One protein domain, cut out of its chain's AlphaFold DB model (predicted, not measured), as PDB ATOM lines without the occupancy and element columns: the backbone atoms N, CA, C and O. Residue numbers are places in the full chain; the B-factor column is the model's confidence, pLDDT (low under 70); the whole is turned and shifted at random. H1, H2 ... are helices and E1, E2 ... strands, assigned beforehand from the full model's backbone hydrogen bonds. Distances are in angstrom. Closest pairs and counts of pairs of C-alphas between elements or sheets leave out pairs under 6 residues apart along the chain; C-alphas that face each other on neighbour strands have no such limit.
ATOM      1  N   ILE A  33     209.602 238.248 342.653       95.88
ATOM      2  CA  ILE A  33     208.305 237.568 342.580       95.88
ATOM      3  C   ILE A  33     208.532 236.142 342.083       95.88
ATOM      4  O   ILE A  33     209.039 235.931 340.980       95.88
ATOM      5  N   LYS A  34     208.118 235.161 342.884       97.75
ATOM      6  CA  LYS A  34     208.193 233.738 342.559       97.75
ATOM      7  C   LYS A  34     206.801 233.121 342.635       97.75
ATOM      8  O   LYS A  34     206.267 232.879 343.716       97.75
ATOM      9  N   VAL A  35     206.249 232.819 341.466       98.19
ATOM     10  CA  VAL A  35     205.073 231.958 341.318       98.19
ATOM     11  C   VAL A  35     205.531 230.500 341.263       98.19
ATOM     12  O   VAL A  35     206.615 230.178 340.773       98.19
ATOM     13  N   THR A  36     204.734 229.588 341.808       98.12
ATOM     14  CA  THR A  36     204.941 228.142 341.693       98.12
ATOM     15  C   THR A  36     203.579 227.471 341.584       98.12
ATOM     16  O   THR A  36     202.760 227.604 342.489       98.12
ATOM     17  N   VAL A  37     203.348 226.750 340.486       98.00
ATOM     18  CA  VAL A  37     202.166 225.905 340.295       98.00
ATOM     19  C   VAL A  37     202.667 224.483 340.090       98.00
ATOM     20  O   VAL A  37     203.355 224.182 339.114       98.00
ATOM     21  N   LEU A  38     202.389 223.619 341.058       98.12
ATOM     22  CA  LEU A  38     202.954 222.279 341.139       98.12
ATOM     23  C   LEU A  38     201.835 221.252 341.262       98.12
ATOM     24  O   LEU A  38     201.091 221.274 342.237       98.12
ATOM     25  N   LEU A  39     201.751 220.334 340.303       97.81
ATOM     26  CA  LEU A  39     200.965 219.112 340.426       97.81
ATOM     27  C   LEU A  39     201.906 217.946 340.754       97.81
ATOM     28  O   LEU A  39     202.880 217.708 340.036       97.81
ATOM     29  N   GLN A  40     201.628 217.213 341.827       97.44
ATOM     30  CA  GLN A  40     202.425 216.055 342.236       97.44
ATOM     31  C   GLN A  40     201.551 214.861 342.634       97.44
ATOM     32  O   GLN A  40     200.378 215.013 342.983       97.44
ATOM     33  N   ASP A  41     202.138 213.667 342.584       96.94
ATOM     34  CA  ASP A  41     201.545 212.459 343.159       96.94
ATOM     35  C   ASP A  41     201.389 212.611 344.683       96.94
ATOM     36  O   ASP A  41     202.231 213.233 345.336       96.94
ATOM     37  N   LEU A  42     200.323 212.048 345.262       94.75
ATOM     38  CA  LEU A  42     200.170 212.011 346.719       94.75
ATOM     39  C   LEU A  42     201.193 211.050 347.330       94.75
ATOM     40  O   LEU A  42     201.445 209.961 346.811       94.75
ATOM     41  N   THR A  43     201.718 211.407 348.499       92.75
ATOM     42  CA  THR A  43     202.356 210.417 349.372       92.75
ATOM     43  C   THR A  43     201.323 209.420 349.912       92.75
ATOM     44  O   THR A  43     200.130 209.707 350.010       92.75
ATOM     45  N   GLN A  44     201.783 208.237 350.330       86.19
ATOM     46  CA  GLN A  44     200.926 207.230 350.975       86.19
ATOM     47  C   GLN A  44     200.253 207.739 352.264       86.19
ATOM     48  O   GLN A  44     199.219 207.204 352.651       86.19
ATOM     49  N   GLU A  45     200.818 208.756 352.924       81.69
ATOM     50  CA  GLU A  45     200.223 209.384 354.107       81.69
ATOM     51  C   GLU A  45     199.186 210.454 353.730       81.69
ATOM     52  O   GLU A  45     198.084 210.437 354.275       81.69
ATOM     53  N   GLU A  46     199.458 211.308 352.734       87.19
ATOM     54  CA  GLU A  46     198.437 212.215 352.181       87.19
ATOM     55  C   GLU A  46     197.226 211.425 351.656       87.19
ATOM     56  O   GLU A  46     196.088 211.805 351.921       87.19
ATOM     57  N   TYR A  47     197.444 210.276 351.002       92.44
ATOM     58  CA  TYR A  47     196.359 209.432 350.485       92.44
ATOM     59  C   TYR A  47     195.436 208.864 351.578       92.44
ATOM     60  O   TYR A  47     194.222 208.793 351.381       92.44
ATOM     61  N   ARG A  48     195.958 208.526 352.767       80.94
ATOM     62  CA  ARG A  48     195.128 208.075 353.909       80.94
ATOM     63  C   ARG A  48     194.162 209.156 354.390       80.94
ATOM     64  O   ARG A  48     193.100 208.844 354.922       80.94
ATOM     65  N   GLN A  49     194.511 210.424 354.189       85.25
ATOM     66  CA  GLN A  49     193.721 211.575 354.625       85.25
ATOM     67  C   GLN A  49     192.603 211.937 353.629       85.25
ATOM     68  O   GLN A  49     191.751 212.760 353.951       85.25
ATOM     69  N   VAL A  50     192.559 211.294 352.453       86.56
ATOM     70  CA  VAL A  50     191.642 211.638 351.351       86.56
ATOM     71  C   VAL A  50     190.173 211.322 351.638       86.56
ATOM     72  O   VAL A  50     189.299 212.007 351.115       86.56
ATOM     73  N   GLY A  51     189.864 210.303 352.446       82.25
ATOM     74  CA  GLY A  51     188.471 209.970 352.783       82.25
ATOM     75  C   GLY A  51     187.628 209.538 351.573       82.25
ATOM     76  O   GLY A  51     186.510 210.006 351.386       82.25
ATOM     77  N   SER A  52     188.153 208.640 350.738       83.88
ATOM     78  CA  SER A  52     187.638 208.292 349.400       83.88
ATOM     79  C   SER A  52     186.339 207.450 349.354       83.88
ATOM     80  O   SER A  52     186.088 206.732 348.388       83.88
ATOM     81  N   GLY A  53     185.489 207.531 350.385       78.06
ATOM     82  CA  GLY A  53     184.348 206.629 350.611       78.06
ATOM     83  C   GLY A  53     183.181 206.725 349.617       78.06
ATOM     84  O   GLY A  53     182.333 205.835 349.606       78.06
ATOM     85  N   GLU A  54     183.133 207.770 348.787       80.62
ATOM     86  CA  GLU A  54     182.086 207.975 347.772       80.62
ATOM     87  C   GLU A  54     182.497 207.477 346.369       80.62
ATOM     88  O   GLU A  54     181.660 207.378 345.472       80.62
ATOM     89  N   ILE A  55     183.773 207.110 346.180       85.75
ATOM     90  CA  ILE A  55     184.333 206.641 344.903       85.75
ATOM     91  C   ILE A  55     184.382 205.102 344.887       85.75
ATOM     92  O   ILE A  55     184.613 204.451 345.906       85.75
ATOM     93  N   HIS A  56     184.172 204.486 343.718       88.88
ATOM     94  CA  HIS A  56     184.214 203.028 343.579       88.88
ATOM     95  C   HIS A  56     185.624 202.514 343.248       88.88
ATOM     96  O   HIS A  56     186.116 202.718 342.144       88.88
ATOM     97  N   ASN A  57     186.229 201.782 344.190       88.81
ATOM     98  CA  ASN A  57     187.588 201.216 344.114       88.81
ATOM     99  C   ASN A  57     188.709 202.237 343.774       88.81
ATOM    100  O   ASN A  57     189.533 201.938 342.910       88.81
ATOM    101  N   PRO A  58     188.762 203.408 344.438       93.00
ATOM    102  CA  PRO A  58     189.806 204.408 344.213       93.00
ATOM    103  C   PRO A  58     191.204 203.847 344.509       93.00
ATOM    104  O   PRO A  58     191.385 203.112 345.483       93.00
ATOM    105  N   VAL A  59     192.201 204.265 343.731       94.69
ATOM    106  CA  VAL A  59     193.631 204.029 343.987       94.69
ATOM    107  C   VAL A  59     194.384 205.349 344.163       94.69
ATOM    108  O   VAL A  59     193.887 206.412 343.810       94.69
ATOM    109  N   ILE A  60     195.591 205.304 344.735       94.12
ATOM    110  CA  ILE A  60     196.400 206.511 344.996       94.12
ATOM    111  C   ILE A  60     196.755 207.288 343.720       94.12
ATOM    112  O   ILE A  60     196.780 208.517 343.736       94.12
ATOM    113  N   ASP A  61     196.962 206.581 342.608       95.56
ATOM    114  CA  ASP A  61     197.332 207.184 341.326       95.56
ATOM    115  C   ASP A  61     196.197 208.031 340.725       95.56
ATOM    116  O   ASP A  61     196.489 208.969 339.977       95.56
ATOM    117  N   ASP A  62     194.941 207.767 341.116       96.06
ATOM    118  CA  ASP A  62     193.761 208.556 340.739       96.06
ATOM    119  C   ASP A  62     193.740 209.941 341.398       96.06
ATOM    120  O   ASP A  62     192.871 210.744 341.072       96.06
ATOM    121  N   PHE A  63     194.642 210.233 342.342       96.81
ATOM    122  CA  PHE A  63     194.696 211.514 343.041       96.81
ATOM    123  C   PHE A  63     195.998 212.262 342.759       96.81
ATOM    124  O   PHE A  63     197.072 211.673 342.585       96.81
ATOM    125  N   LYS A  64     195.902 213.593 342.756       97.69
ATOM    126  CA  LYS A  64     197.040 214.511 342.636       97.69
ATOM    127  C   LYS A  64     196.888 215.667 343.612       97.69
ATOM    128  O   LYS A  64     195.779 216.119 343.883       97.69
ATOM    129  N   LYS A  65     198.012 216.165 344.120       98.00
ATOM    130  CA  LYS A  65     198.063 217.372 344.938       98.00
ATOM    131  C   LYS A  65     198.477 218.538 344.055       98.00
ATOM    132  O   LYS A  65     199.561 218.511 343.475       98.00
ATOM    133  N   LEU A  66     197.603 219.533 343.948       98.38
ATOM    134  CA  LEU A  66     197.871 220.816 343.313       98.38
ATOM    135  C   LEU A  66     198.283 221.821 344.391       98.38
ATOM    136  O   LEU A  66     197.501 222.121 345.290       98.38
ATOM    137  N   THR A  67     199.483 222.373 344.270       98.31
ATOM    138  CA  THR A  67     199.995 223.451 345.119       98.31
ATOM    139  C   THR A  67     200.182 224.702 344.262       98.31
ATOM    140  O   THR A  67     201.022 224.723 343.361       98.31
ATOM    141  N   VAL A  68     199.412 225.754 344.550       98.44
ATOM    142  CA  VAL A  68     199.556 227.096 343.965       98.44
ATOM    143  C   VAL A  68     200.183 227.997 345.025       98.44
ATOM    144  O   VAL A  68     199.652 228.118 346.128       98.44
ATOM    145  N   ARG A  69     201.318 228.626 344.717       98.31
ATOM    146  CA  ARG A  69     202.079 229.458 345.660       98.31
ATOM    147  C   ARG A  69     202.592 230.735 345.003       98.31
ATOM    148  O   ARG A  69     203.088 230.704 343.878       98.31
ATOM    149  N   LEU A  70     202.532 231.831 345.755       98.25
ATOM    150  CA  LEU A  70     203.197 233.099 345.461       98.25
ATOM    151  C   LEU A  70     204.101 233.466 346.644       98.25
ATOM    152  O   LEU A  70     203.619 233.619 347.765       98.25
ATOM    153  N   ASP A  71     205.392 233.640 346.374       97.31
ATOM    154  CA  ASP A  71     206.331 234.342 347.252       97.31
ATOM    155  C   ASP A  71     206.649 235.707 346.614       97.31
ATOM    156  O   ASP A  71     206.973 235.764 345.424       97.31
ATOM    157  N   THR A  72     206.605 236.804 347.374       95.25
ATOM    158  CA  THR A  72     207.075 238.122 346.904       95.25
ATOM    159  C   THR A  72     207.997 238.778 347.924       95.25
ATOM    160  O   THR A  72     207.682 238.742 349.110       95.25
ATOM    161  N   LEU A  73     209.085 239.417 347.481       93.44
ATOM    162  CA  LEU A  73     210.020 240.147 348.347       93.44
ATOM    163  C   LEU A  73     210.493 241.472 347.719       93.44
ATOM    164  O   LEU A  73     210.796 241.523 346.522       93.44
ATOM    165  N   GLY A  74     210.628 242.510 348.550       86.25
ATOM    166  CA  GLY A  74     211.327 243.768 348.256       86.25
ATOM    167  C   GLY A  74     210.452 245.026 348.159       86.25
ATOM    168  O   GLY A  74     210.941 246.057 347.696       86.25
ATOM    169  N   PHE A  75     209.169 244.964 348.540       85.19
ATOM    170  CA  PHE A  75     208.213 246.066 348.364       85.19
ATOM    171  C   PHE A  75     207.030 245.978 349.343       85.19
ATOM    172  O   PHE A  75     206.355 244.954 349.427       85.19
ATOM    173  N   ALA A  76     206.766 247.068 350.072       82.19
ATOM    174  CA  ALA A  76     205.677 247.150 351.055       82.19
ATOM    175  C   ALA A  76     204.345 247.638 350.444       82.19
ATOM    176  O   ALA A  76     203.281 247.135 350.794       82.19
ATOM    177  N   GLU A  77     204.388 248.588 349.501       89.75
ATOM    178  CA  GLU A  77     203.192 249.053 348.784       89.75
ATOM    179  C   GLU A  77     202.855 248.119 347.617       89.75
ATOM    180  O   GLU A  77     203.498 248.144 346.562       89.75
ATOM    181  N   ARG A  78     201.824 247.296 347.817       93.69
ATOM    182  CA  ARG A  78     201.375 246.293 346.851       93.69
ATOM    183  C   ARG A  78     199.874 246.050 346.901       93.69
ATOM    184  O   ARG A  78     199.204 246.337 347.887       93.69
ATOM    185  N   GLN A  79     199.368 245.482 345.816       96.25
ATOM    186  CA  GLN A  79     198.032 244.924 345.697       96.25
ATOM    187  C   GLN A  79     198.161 243.591 344.958       96.25
ATOM    188  O   GLN A  79     198.649 243.555 343.828       96.25
ATOM    189  N   ILE A  80     197.738 242.505 345.602       96.81
ATOM    190  CA  ILE A  80     197.825 241.147 345.061       96.81
ATOM    191  C   ILE A  80     196.410 240.591 344.878       96.81
ATOM    192  O   ILE A  80     195.575 240.660 345.777       96.81
ATOM    193  N   SER A  81     196.150 240.041 343.695       97.88
ATOM    194  CA  SER A  81     194.962 239.259 343.358       97.88
ATOM    195  C   SER A  81     195.409 237.817 343.168       97.88
ATOM    196  O   SER A  81     196.020 237.493 342.152       97.88
ATOM    197  N   PHE A  82     195.149 236.966 344.157       98.19
ATOM    198  CA  PHE A  82     195.569 235.566 344.172       98.19
ATOM    199  C   PHE A  82     194.328 234.651 344.177       98.19
ATOM    200  O   PHE A  82     193.409 234.938 344.948       98.19
ATOM    201  N   PRO A  83     194.272 233.580 343.357       97.56
ATOM    202  CA  PRO A  83     193.124 232.672 343.313       97.56
ATOM    203  C   PRO A  83     192.801 232.052 344.676       97.56
ATOM    204  O   PRO A  83     193.681 231.533 345.364       97.56
ATOM    205  N   THR A  84     191.532 232.093 345.066       96.69
ATOM    206  CA  THR A  84     191.047 231.497 346.311       96.69
ATOM    207  C   THR A  84     190.733 230.009 346.140       96.69
ATOM    208  O   THR A  84     190.668 229.474 345.031       96.69
ATOM    209  N   LEU A  85     190.480 229.326 347.260       94.81
ATOM    210  CA  LEU A  85     190.010 227.940 347.246       94.81
ATOM    211  C   LEU A  85     188.647 227.790 346.535       94.81
ATOM    212  O   LEU A  85     188.405 226.764 345.906       94.81
ATOM    213  N   LEU A  86     187.791 228.822 346.586       95.12
ATOM    214  CA  LEU A  86     186.507 228.845 345.874       95.12
ATOM    215  C   LEU A  86     186.702 228.977 344.360       95.12
ATOM    216  O   LEU A  86     186.060 228.248 343.614       95.12
ATOM    217  N   ASP A  87     187.637 229.820 343.906       96.44
ATOM    218  CA  ASP A  87     187.936 229.969 342.473       96.44
ATOM    219  C   ASP A  87     188.427 228.644 341.857       96.44
ATOM    220  O   ASP A  87     188.070 228.314 340.727       96.44
ATOM    221  N   LEU A  88     189.202 227.845 342.606       95.62
ATOM    222  CA  LEU A  88     189.585 226.489 342.187       95.62
ATOM    223  C   LEU A  88     188.417 225.494 342.238       95.62
ATOM    224  O   LEU A  88     188.322 224.640 341.357       95.62
ATOM    225  N   GLN A  89     187.546 225.574 343.246       94.50
ATOM    226  CA  GLN A  89     186.397 224.673 343.388       94.50
ATOM    227  C   GLN A  89     185.362 224.883 342.269       94.50
ATOM    228  O   GLN A  89     184.906 223.906 341.670       94.50
ATOM    229  N   ASP A  90     185.032 226.139 341.955       94.44
ATOM    230  CA  ASP A  90     184.101 226.501 340.880       94.44
ATOM    231  C   ASP A  90     184.680 226.169 339.491       94.44
ATOM    232  O   ASP A  90     183.946 225.731 338.604       94.44
ATOM    233  N   LEU A  91     185.998 226.323 339.305       95.88
ATOM    234  CA  LEU A  91     186.689 226.005 338.052       95.88
ATOM    235  C   LEU A  91     186.801 224.499 337.781       95.88
ATOM    236  O   LEU A  91     186.556 224.046 336.661       95.88
ATOM    237  N   LEU A  92     187.282 223.729 338.761       93.62
ATOM    238  CA  LEU A  92     187.734 222.357 338.512       93.62
ATOM    239  C   LEU A  92     186.586 221.347 338.406       93.62
ATOM    240  O   LEU A  92     186.809 220.290 337.818       93.62
ATOM    241  N   THR A  93     185.397 221.737 338.882       88.62
ATOM    242  CA  THR A  93     184.160 220.958 339.071       88.62
ATOM    243  C   THR A  93     184.234 219.902 340.183       88.62
ATOM    244  O   THR A  93     185.300 219.410 340.554       88.62
ATOM    245  N   ALA A  94     183.076 219.605 340.790       87.25
ATOM    246  CA  ALA A  94     182.954 218.809 342.024       87.25
ATOM    247  C   ALA A  94     183.260 217.304 341.859       87.25
ATOM    248  O   ALA A  94     183.236 216.555 342.829       87.25
ATOM    249  N   ASP A  95     183.518 216.862 340.632       89.12
ATOM    250  CA  ASP A  95     184.026 215.540 340.273       89.12
ATOM    251  C   ASP A  95     185.564 215.480 340.202       89.12
ATOM    252  O   ASP A  95     186.113 214.381 340.162       89.12
ATOM    253  N   VAL A  96     186.253 216.630 340.224       93.94
ATOM    254  CA  VAL A  96     187.726 216.731 340.200       93.94
ATOM    255  C   VAL A  96     188.275 217.368 341.476       93.94
ATOM    256  O   VAL A  96     189.260 216.883 342.030       93.94
ATOM    257  N   TYR A  97     187.669 218.448 341.972       95.31
ATOM    258  CA  TYR A  97     188.059 219.052 343.248       95.31
ATOM    259  C   TYR A  97     187.553 218.203 344.421       95.31
ATOM    260  O   TYR A  97     186.352 217.961 344.527       95.31
ATOM    261  N   TRP A  98     188.456 217.782 345.315       93.88
ATOM    262  CA  TRP A  98     188.119 216.899 346.437       93.88
ATOM    263  C   TRP A  98     188.107 217.647 347.782       93.88
ATOM    264  O   TRP A  98     187.073 217.740 348.440       93.88
ATOM    265  N   PHE A  99     189.235 218.241 348.179       94.12
ATOM    266  CA  PHE A  99     189.335 219.187 349.304       94.12
ATOM    267  C   PHE A  99     190.617 220.016 349.184       94.12
ATOM    268  O   PHE A  99     191.511 219.675 348.412       94.12
ATOM    269  N   GLY A 100     190.755 221.059 349.998       93.44
ATOM    270  CA  GLY A 100     191.990 221.827 350.082       93.44
ATOM    271  C   GLY A 100     192.026 222.796 351.257       93.44
ATOM    272  O   GLY A 100     191.114 222.845 352.083       93.44
ATOM    273  N   SER A 101     193.107 223.562 351.322       93.88
ATOM    274  CA  SER A 101     193.385 224.568 352.346       93.88
ATOM    275  C   SER A 101     194.118 225.762 351.746       93.88
ATOM    276  O   SER A 101     194.837 225.619 350.758       93.88
ATOM    277  N   SER A 102     193.980 226.929 352.372       95.31
ATOM    278  CA  SER A 102     194.628 228.169 351.948       95.31
ATOM    279  C   SER A 102     195.305 228.875 353.124       95.31
ATOM    280  O   SER A 102     194.673 229.047 354.167       95.31
ATOM    281  N   GLU A 103     196.534 229.349 352.935       94.69
ATOM    282  CA  GLU A 103     197.258 230.219 353.871       94.69
ATOM    283  C   GLU A 103     197.691 231.505 353.150       94.69
ATOM    284  O   GLU A 103     198.059 231.479 351.974       94.69
ATOM    285  N   SER A 104     197.675 232.641 353.847       96.62
ATOM    286  CA  SER A 104     198.299 233.868 353.357       96.62
ATOM    287  C   SER A 104     198.894 234.714 354.482       96.62
ATOM    288  O   SER A 104     198.454 234.676 355.633       96.62
ATOM    289  N   ARG A 105     199.916 235.495 354.128       96.19
ATOM    290  CA  ARG A 105     200.543 236.526 354.955       96.19
ATOM    291  C   ARG A 105     200.855 237.718 354.060       96.19
ATOM    292  O   ARG A 105     201.742 237.643 353.217       96.19
ATOM    293  N   ASP A 106     200.126 238.808 354.261       94.75
ATOM    294  CA  ASP A 106     200.293 240.048 353.506       94.75
ATOM    295  C   ASP A 106     200.293 241.249 354.460       94.75
ATOM    296  O   ASP A 106     199.294 241.939 354.654       94.75
ATOM    297  N   ASN A 107     201.428 241.453 355.127       89.12
ATOM    298  CA  ASN A 107     201.605 242.540 356.081       89.12
ATOM    299  C   ASN A 107     202.168 243.772 355.362       89.12
ATOM    300  O   ASN A 107     203.338 243.790 354.996       89.12
ATOM    301  N   ALA A 108     201.378 244.841 355.230       85.00
ATOM    302  CA  ALA A 108     201.797 246.093 354.576       85.00
ATOM    303  C   ALA A 108     202.961 246.846 355.274       85.00
ATOM    304  O   ALA A 108     203.420 247.877 354.787       85.00
ATOM    305  N   SER A 109     203.430 246.361 356.430       85.88
ATOM    306  CA  SER A 109     204.637 246.831 357.126       85.88
ATOM    307  C   SER A 109     205.903 246.033 356.793       85.88
ATOM    308  O   SER A 109     206.987 246.422 357.221       85.88
ATOM    309  N   GLU A 110     205.772 244.909 356.089       89.69
ATOM    310  CA  GLU A 110     206.850 243.982 355.742       89.69
ATOM    311  C   GLU A 110     207.051 244.000 354.223       89.69
ATOM    312  O   GLU A 110     206.095 244.134 353.458       89.69
ATOM    313  N   ASP A 111     208.291 243.875 353.752       92.19
ATOM    314  CA  ASP A 111     208.593 243.838 352.319       92.19
ATOM    315  C   ASP A 111     208.408 242.441 351.699       92.19
ATOM    316  O   ASP A 111     208.574 242.296 350.487       92.19
ATOM    317  N   GLU A 112     208.018 241.445 352.508       94.31
ATOM    318  CA  GLU A 112     207.599 240.105 352.084       94.31
ATOM    319  C   GLU A 112     206.068 239.931 352.040       94.31
ATOM    320  O   GLU A 112     205.330 240.522 352.833       94.31
ATOM    321  N   ALA A 113     205.600 239.075 351.127       95.94
ATOM    322  CA  ALA A 113     204.242 238.531 351.111       95.94
ATOM    323  C   ALA A 113     204.252 237.059 350.679       95.94
ATOM    324  O   ALA A 113     205.118 236.624 349.912       95.94
ATOM    325  N   TYR A 114     203.265 236.307 351.154       96.81
ATOM    326  CA  TYR A 114     203.143 234.871 350.939       96.81
ATOM    327  C   TYR A 114     201.682 234.463 350.756       96.81
ATOM    328  O   TYR A 114     200.821 234.854 351.543       96.81
ATOM    329  N   TYR A 115     201.413 233.645 349.740       98.25
ATOM    330  CA  TYR A 115     200.111 233.020 349.505       98.25
ATOM    331  C   TYR A 115     200.316 231.562 349.101       98.25
ATOM    332  O   TYR A 115     201.197 231.248 348.293       98.25
ATOM    333  N   LEU A 116     199.481 230.682 349.643       98.19
ATOM    334  CA  LEU A 116     199.456 229.252 349.377       98.19
ATOM    335  C   LEU A 116     198.006 228.782 349.267       98.19
ATOM    336  O   LEU A 116     197.197 229.048 350.152       98.19
ATOM    337  N   VAL A 117     197.706 228.007 348.229       98.12
ATOM    338  CA  VAL A 117     196.549 227.110 348.194       98.12
ATOM    339  C   VAL A 117     197.054 225.710 347.860       98.12
ATOM    340  O   VAL A 117     197.768 225.521 346.875       98.12
ATOM    341  N   GLU A 118     196.685 224.733 348.685       97.81
ATOM    342  CA  GLU A 118     196.908 223.311 348.420       97.81
ATOM    343  C   GLU A 118     195.560 222.610 348.267       97.81
ATOM    344  O   GLU A 118     194.732 222.670 349.176       97.81
ATOM    345  N   SER A 119     195.357 221.925 347.144       97.25
ATOM    346  CA  SER A 119     194.128 221.196 346.824       97.25
ATOM    347  C   SER A 119     194.445 219.758 346.427       97.25
ATOM    348  O   SER A 119     195.255 219.509 345.533       97.25
ATOM    349  N   THR A 120     193.765 218.805 347.053       97.38
ATOM    350  CA  THR A 120     193.695 217.419 346.591       97.38
ATOM    351  C   THR A 120     192.654 217.321 345.485       97.38
ATOM    352  O   THR A 120     191.504 217.730 345.663       97.38
ATOM    353  N   LEU A 121     193.059 216.751 344.355       97.44
ATOM    354  CA  LEU A 121     192.226 216.533 343.181       97.44
ATOM    355  C   LEU A 121     192.054 215.033 342.929       97.44
ATOM    356  O   LEU A 121     193.026 214.284 343.031       97.44
ATOM    357  N   TYR A 122     190.849 214.614 342.546       96.50
ATOM    358  CA  TYR A 122     190.595 213.315 341.928       96.50
ATOM    359  C   TYR A 122     190.726 213.462 340.408       96.50
ATOM    360  O   TYR A 122     189.920 214.113 339.753       96.50
ATOM    361  N   THR A 123     191.773 212.878 339.838       96.50
ATOM    362  CA  THR A 123     192.138 212.981 338.422       96.50
ATOM    363  C   THR A 123     191.896 211.685 337.646       96.50
ATOM    364  O   THR A 123     192.254 211.614 336.475       96.50
ATOM    365  N   GLY A 124     191.291 210.654 338.251       93.19
ATOM    366  CA  GLY A 124     191.090 209.335 337.623       93.19
ATOM    367  C   GLY A 124     190.318 209.352 336.290       93.19
ATOM    368  O   GLY A 124     190.485 208.451 335.473       93.19
ATOM    369  N   ASN A 125     189.519 210.397 336.037       93.06
ATOM    370  CA  ASN A 125     188.800 210.621 334.773       93.06
ATOM    371  C   ASN A 125     189.280 211.863 333.987       93.06
ATOM    372  O   ASN A 125     188.709 212.165 332.940       93.06
ATOM    373  N   THR A 126     190.285 212.596 334.475       95.12
ATOM    374  CA  THR A 126     190.625 213.956 334.013       95.12
ATOM    375  C   THR A 126     192.064 213.999 333.519       95.12
ATOM    376  O   THR A 126     192.995 213.661 334.251       95.12
ATOM    377  N   SER A 127     192.274 214.415 332.270       95.81
ATOM    378  CA  SER A 127     193.625 214.412 331.692       95.81
ATOM    379  C   SER A 127     194.498 215.554 332.232       95.81
ATOM    380  O   SER A 127     194.004 216.609 332.626       95.81
ATOM    381  N   LEU A 128     195.822 215.369 332.212       94.19
ATOM    382  CA  LEU A 128     196.783 216.411 332.608       94.19
ATOM    383  C   LEU A 128     196.737 217.643 331.685       94.19
ATOM    384  O   LEU A 128     197.050 218.745 332.129       94.19
ATOM    385  N   GLU A 129     196.336 217.457 330.425       95.94
ATOM    386  CA  GLU A 129     196.109 218.544 329.466       95.94
ATOM    387  C   GLU A 129     194.823 219.306 329.826       95.94
ATOM    388  O   GLU A 129     194.871 220.515 330.007       95.94
ATOM    389  N   GLU A 130     193.714 218.607 330.094       96.38
ATOM    390  CA  GLU A 130     192.456 219.220 330.555       96.38
ATOM    391  C   GLU A 130     192.618 219.985 331.885       96.38
ATOM    392  O   GLU A 130     192.062 221.069 332.047       96.38
ATOM    393  N   LEU A 131     193.403 219.460 332.835       96.44
ATOM    394  CA  LEU A 131     193.728 220.173 334.077       96.44
ATOM    395  C   LEU A 131     194.498 221.473 333.807       96.44
ATOM    396  O   LEU A 131     194.232 222.482 334.462       96.44
ATOM    397  N   ARG A 132     195.427 221.469 332.843       96.62
ATOM    398  CA  ARG A 132     196.170 222.670 332.439       96.62
ATOM    399  C   ARG A 132     195.253 223.680 331.747       96.62
ATOM    400  O   ARG A 132     195.276 224.852 332.109       96.62
ATOM    401  N   ASP A 133     194.419 223.215 330.822       96.50
ATOM    402  CA  ASP A 133     193.461 224.041 330.086       96.50
ATOM    403  C   ASP A 133     192.450 224.697 331.040       96.50
ATOM    404  O   ASP A 133     192.208 225.898 330.935       96.50
ATOM    405  N   LYS A 134     191.934 223.957 332.037       96.50
ATOM    406  CA  LYS A 134     191.136 224.532 333.134       96.50
ATOM    407  C   LYS A 134     191.935 225.617 333.873       96.50
ATOM    408  O   LYS A 134     191.470 226.749 333.983       96.50
ATOM    409  N   LEU A 135     193.148 225.315 334.346       96.50
ATOM    410  CA  LEU A 135     193.958 226.262 335.130       96.50
ATOM    411  C   LEU A 135     194.385 227.527 334.359       96.50
ATOM    412  O   LEU A 135     194.577 228.558 335.001       96.50
ATOM    413  N   SER A 136     194.456 227.497 333.022       96.62
ATOM    414  CA  SER A 136     194.753 228.674 332.179       96.62
ATOM    415  C   SER A 136     193.730 229.820 332.304       96.62
ATOM    416  O   SER A 136     194.020 230.962 331.952       96.62
ATOM    417  N   VAL A 137     192.535 229.543 332.843       97.56
ATOM    418  CA  VAL A 137     191.499 230.554 333.124       97.56
ATOM    419  C   VAL A 137     191.861 231.425 334.338       97.56
ATOM    420  O   VAL A 137     191.338 232.531 334.484       97.56
ATOM    421  N   LEU A 138     192.759 230.954 335.212       97.69
ATOM    422  CA  LEU A 138     193.183 231.662 336.419       97.69
ATOM    423  C   LEU A 138     194.557 232.313 336.247       97.69
ATOM    424  O   LEU A 138     195.487 231.743 335.676       97.69
ATOM    425  N   ALA A 139     194.702 233.493 336.845       98.12
ATOM    426  CA  ALA A 139     195.963 234.210 336.914       98.12
ATOM    427  C   ALA A 139     196.146 234.895 338.271       98.12
ATOM    428  O   ALA A 139     195.184 235.308 338.922       98.12
ATOM    429  N   ILE A 140     197.404 235.052 338.675       98.50
ATOM    430  CA  ILE A 140     197.810 235.871 339.814       98.50
ATOM    431  C   ILE A 140     198.130 237.272 339.286       98.50
ATOM    432  O   ILE A 140     198.997 237.430 338.426       98.50
ATOM    433  N   GLY A 141     197.447 238.293 339.798       98.06
ATOM    434  CA  GLY A 141     197.756 239.696 339.524       98.06
ATOM    435  C   GLY A 141     198.612 240.291 340.639       98.06
ATOM    436  O   GLY A 141     198.237 240.203 341.805       98.06
ATOM    437  N   VAL A 142     199.732 240.931 340.299       97.25
ATOM    438  CA  VAL A 142     200.578 241.675 341.244       97.25
ATOM    439  C   VAL A 142     200.748 243.108 340.747       97.25
ATOM    440  O   VAL A 142     201.201 243.347 339.631       97.25
ATOM    441  N   SER A 143     200.388 244.068 341.590       96.44
ATOM    442  CA  SER A 143     200.499 245.508 341.351       96.44
ATOM    443  C   SER A 143     201.361 246.123 342.450       96.44
ATOM    444  O   SER A 143     201.086 245.883 343.624       96.44
ATOM    445  N   TYR A 144     202.360 246.936 342.106       94.06
ATOM    446  CA  TYR A 144     203.264 247.562 343.079       94.06
ATOM    447  C   TYR A 144     203.749 248.950 342.650       94.06
ATOM    448  O   TYR A 144     203.747 249.280 341.463       94.06
ATOM    449  N   THR A 145     204.191 249.754 343.620       91.81
ATOM    450  CA  THR A 145     204.871 251.039 343.386       91.81
ATOM    451  C   THR A 145     206.389 250.831 343.447       91.81
ATOM    452  O   THR A 145     206.889 250.269 344.422       91.81
ATOM    453  N   ASP A 146     207.145 251.262 342.433       88.31
ATOM    454  CA  ASP A 146     208.616 251.257 342.488       88.31
ATOM    455  C   ASP A 146     209.175 252.427 343.333       88.31
ATOM    456  O   ASP A 146     208.454 253.352 343.716       88.31
ATOM    457  N   LYS A 147     210.488 252.435 343.610       86.31
ATOM    458  CA  LYS A 147     211.125 253.510 344.406       86.31
ATOM    459  C   LYS A 147     211.165 254.883 343.715       86.31
ATOM    460  O   LYS A 147     211.594 255.857 344.333       86.31
ATOM    461  N   LEU A 148     210.754 254.974 342.450       89.38
ATOM    462  CA  LEU A 148     210.608 256.221 341.694       89.38
ATOM    463  C   LEU A 148     209.150 256.723 341.689       89.38
ATOM    464  O   LEU A 148     208.893 257.819 341.193       89.38
ATOM    465  N   GLY A 149     208.211 255.956 342.253       90.75
ATOM    466  CA  GLY A 149     206.780 256.258 342.277       90.75
ATOM    467  C   GLY A 149     206.001 255.736 341.063       90.75
ATOM    468  O   GLY A 149     204.831 256.088 340.904       90.75
ATOM    469  N   ASN A 150     206.606 254.918 340.197       92.38
ATOM    470  CA  ASN A 150     205.905 254.321 339.062       92.38
ATOM    471  C   ASN A 150     205.098 253.104 339.526       92.38
ATOM    472  O   ASN A 150     205.650 252.169 340.112       92.38
ATOM    473  N   LYS A 151     203.805 253.067 339.194       95.00
ATOM    474  CA  LYS A 151     203.001 251.853 339.350       95.00
ATOM    475  C   LYS A 151     203.367 250.849 338.253       95.00
ATOM    476  O   LYS A 151     203.261 251.169 337.071       95.00
ATOM    477  N   THR A 152     203.743 249.638 338.648       95.19
ATOM    478  CA  THR A 152     203.927 248.488 337.753       95.19
ATOM    479  C   THR A 152     202.858 247.442 338.046       95.19
ATOM    480  O   THR A 152     202.516 247.198 339.201       95.19
ATOM    481  N   GLU A 153     202.329 246.818 336.997       97.19
ATOM    482  CA  GLU A 153     201.364 245.721 337.083       97.19
ATOM    483  C   GLU A 153     201.922 244.504 336.335       97.19
ATOM    484  O   GLU A 153     202.645 244.636 335.346       97.19
ATOM    485  N   SER A 154     201.647 243.304 336.836       96.31
ATOM    486  CA  SER A 154     202.114 242.035 336.271       96.31
ATOM    487  C   SER A 154     201.064 240.953 336.493       96.31
ATOM    488  O   SER A 154     200.420 240.908 337.539       96.31
ATOM    489  N   ILE A 155     200.878 240.099 335.488       98.00
ATOM    490  CA  ILE A 155     199.878 239.027 335.474       98.00
ATOM    491  C   ILE A 155     200.613 237.718 335.189       98.00
ATOM    492  O   ILE A 155     201.432 237.658 334.272       98.00
ATOM    493  N   TYR A 156     200.323 236.694 335.985       97.88
ATOM    494  CA  TYR A 156     200.951 235.379 335.923       97.88
ATOM    495  C   TYR A 156     199.858 234.314 335.779       97.88
ATOM    496  O   TYR A 156     199.201 233.978 336.765       97.88
ATOM    497  N   ASN A 157     199.631 233.811 334.565       97.81
ATOM    498  CA  ASN A 157     198.647 232.751 334.311       97.81
ATOM    499  C   ASN A 157     199.125 231.441 334.962       97.81
ATOM    500  O   ASN A 157     200.331 231.188 335.019       97.81
ATOM    501  N   LEU A 158     198.228 230.612 335.506       97.62
ATOM    502  CA  LEU A 158     198.672 229.431 336.263       97.62
ATOM    503  C   LEU A 158     199.285 228.333 335.373       97.62
ATOM    504  O   LEU A 158     200.129 227.570 335.843       97.62
ATOM    505  N   ASP A 159     198.901 228.261 334.099       96.75
ATOM    506  CA  ASP A 159     199.379 227.285 333.115       96.75
ATOM    507  C   ASP A 159     200.816 227.551 332.632       96.75
ATOM    508  O   ASP A 159     201.566 226.588 332.429       96.75
ATOM    509  N   ASP A 160     201.229 228.822 332.538       97.00
ATOM    510  CA  ASP A 160     202.621 229.246 332.287       97.00
ATOM    511  C   ASP A 160     203.587 228.676 333.345       97.00
ATOM    512  O   ASP A 160     204.718 228.293 333.040       97.00
ATOM    513  N   TYR A 161     203.127 228.591 334.598       97.31
ATOM    514  CA  TYR A 161     203.908 228.121 335.748       97.31
ATOM    515  C   TYR A 161     203.620 226.661 336.128       97.31
ATOM    516  O   TYR A 161     204.223 226.156 337.077       97.31
ATOM    517  N   PHE A 162     202.723 225.978 335.406       96.81
ATOM    518  CA  PHE A 162     202.271 224.625 335.726       96.81
ATOM    519  C   PHE A 162     203.360 223.579 335.460       96.81
ATOM    520  O   PHE A 162     203.712 223.266 334.313       96.81
ATOM    521  N   THR A 163     203.868 223.014 336.553       96.94
ATOM    522  CA  THR A 163     204.899 221.974 336.592       96.94
ATOM    523  C   THR A 163     204.338 220.678 337.167       96.94
ATOM    524  O   THR A 163     203.509 220.697 338.073       96.94
ATOM    525  N   ILE A 164     204.802 219.540 336.645       96.06
ATOM    526  CA  ILE A 164     204.435 218.209 337.136       96.06
ATOM    527  C   ILE A 164     205.667 217.587 337.790       96.06
ATOM    528  O   ILE A 164     206.716 217.492 337.150       96.06
ATOM    529  N   LYS A 165     205.540 217.131 339.040       94.38
ATOM    530  CA  LYS A 165     206.572 216.349 339.731       94.38
ATOM    531  C   LYS A 165     206.094 214.914 339.930       94.38
ATOM    532  O   LYS A 165     205.399 214.611 340.898       94.38
ATOM    533  N   SER A 166     206.517 214.033 339.029       81.19
ATOM    534  CA  SER A 166     206.393 212.584 339.201       81.19
ATOM    535  C   SER A 166     207.238 212.100 340.386       81.19
ATOM    536  O   SER A 166     208.342 212.602 340.615       81.19
TER     537      SER A 166
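AT A GLANCE: This is residues 33 to 166 of the 485 residues of an uncharacterized protein of Gracilibacter sp. BRH_c7a (UniProt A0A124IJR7). A long, twisted sheet of five strands forms a wall along the rod-shaped domain, and a smaller sheet of three strands is partly face to face with it, the two making a sandwich. Two short helices, H2 and H3, cover another part of the large sheet, while H1 and the loop of residues 49 to 62 lie at the opposite end of the rod from the tip of the hairpin E6 and E7. The 134 printed residues hold three named helices and eight named strands in the order E1 H1 E2 E3 H2 E4 E5 H3 E6 E7 E8; the class is mixed, helices and strands. The large sheet runs E4 E5 E2 E1 E8 and is mixed, and the small one runs E3 E6 E7, all antiparallel. The whole is only just compact, close to loose, with a radius of gyration of the C-alphas of 16.6 A and spans of 59 by 26 by 25 A.

HOW THE PARTS SIT: The large sheet begins with E1, residues 33 to 41, an inner strand. H1, residues 44 to 48, only grazes this sheet with its residues 46 to 47. E2, residues 63 to 73, is antiparallel to E1 at 167 degrees, with N 38 and O 67 2.9 A apart, within hydrogen-bond range. E3, residues 78 to 81, is an edge strand of the small sheet and is apart from E2. H2, residues 85 to 92, is on the large sheet, over E4, residues 97 to 106, and E5, residues 112 to 122, at a height over the sheet of 8.8 A; the closest C-alphas of H2 and E4 are those of Gln 89 and Tyr 97, 5.9 A apart. On the local plane it runs slantwise to E4 at 35 degrees. E4 and E5 form a hairpin, with N 103 and O 116 at 2.9 A, and E5 is antiparallel to E2, with N 66 and O 119 at 2.8 A. H3, residues 128 to 135, lies over E1 at a height over the sheet of 9.3 A, its local plane fitted to 6 C-alphas, only just enough. H2 and H3 lie on the same face, two layers with the sheet, and touch at a steep tilt of 52 degrees, opposite ways; their closest C-alphas, those of Leu 92 and Lys 134, are 6.7 A apart. E6, residues 139 to 145, is antiparallel to E3, with N 79 and O 143 at 2.8 A, and E2 and E6 are near each other. E7, residues 151 to 157, makes a hairpin with E6, with N 142 and O 154 at 2.8 A. In the sandwich, two sheets face to face, the facing parts are 10.4 A centre to centre. E8, residues 162 to 165, is parallel to E1 at 45 degrees, with N 163 and O 37 at 2.9 A. Every O i to N i+4 pair is within hydrogen-bond range in H2 and H3; H1 has 0 of 1, and 1 of 2 O i to N i+3 pairs.

IN THESE COORDINATES: E1 begins at C-alpha 33, (208.305, 237.568, 342.580), and is 26.0 A long. E2 measures 32.9 A, E4 26.4 A and E5 33.3 A, and E5 ends at C-alpha 122, (190.595, 213.315, 341.928). E6 and E7 measure 20.1 and 20.2 A. E8 ends at C-alpha 165, (206.572, 216.349, 339.731). H2 and H3 are each 10.6 A long, E8 10.2 A, E3 10.1 A and H1 6.6 A.

THE WHOLE: The C-alphas of Asn 57 and Leu 148, the two farthest apart, are 59.7 A apart. The printed part has no cut. The link H1 to E2, 14 residues, is long; the other links are tight. The mean pLDDT of the printed part is 93.9, and no printed residue is under 70.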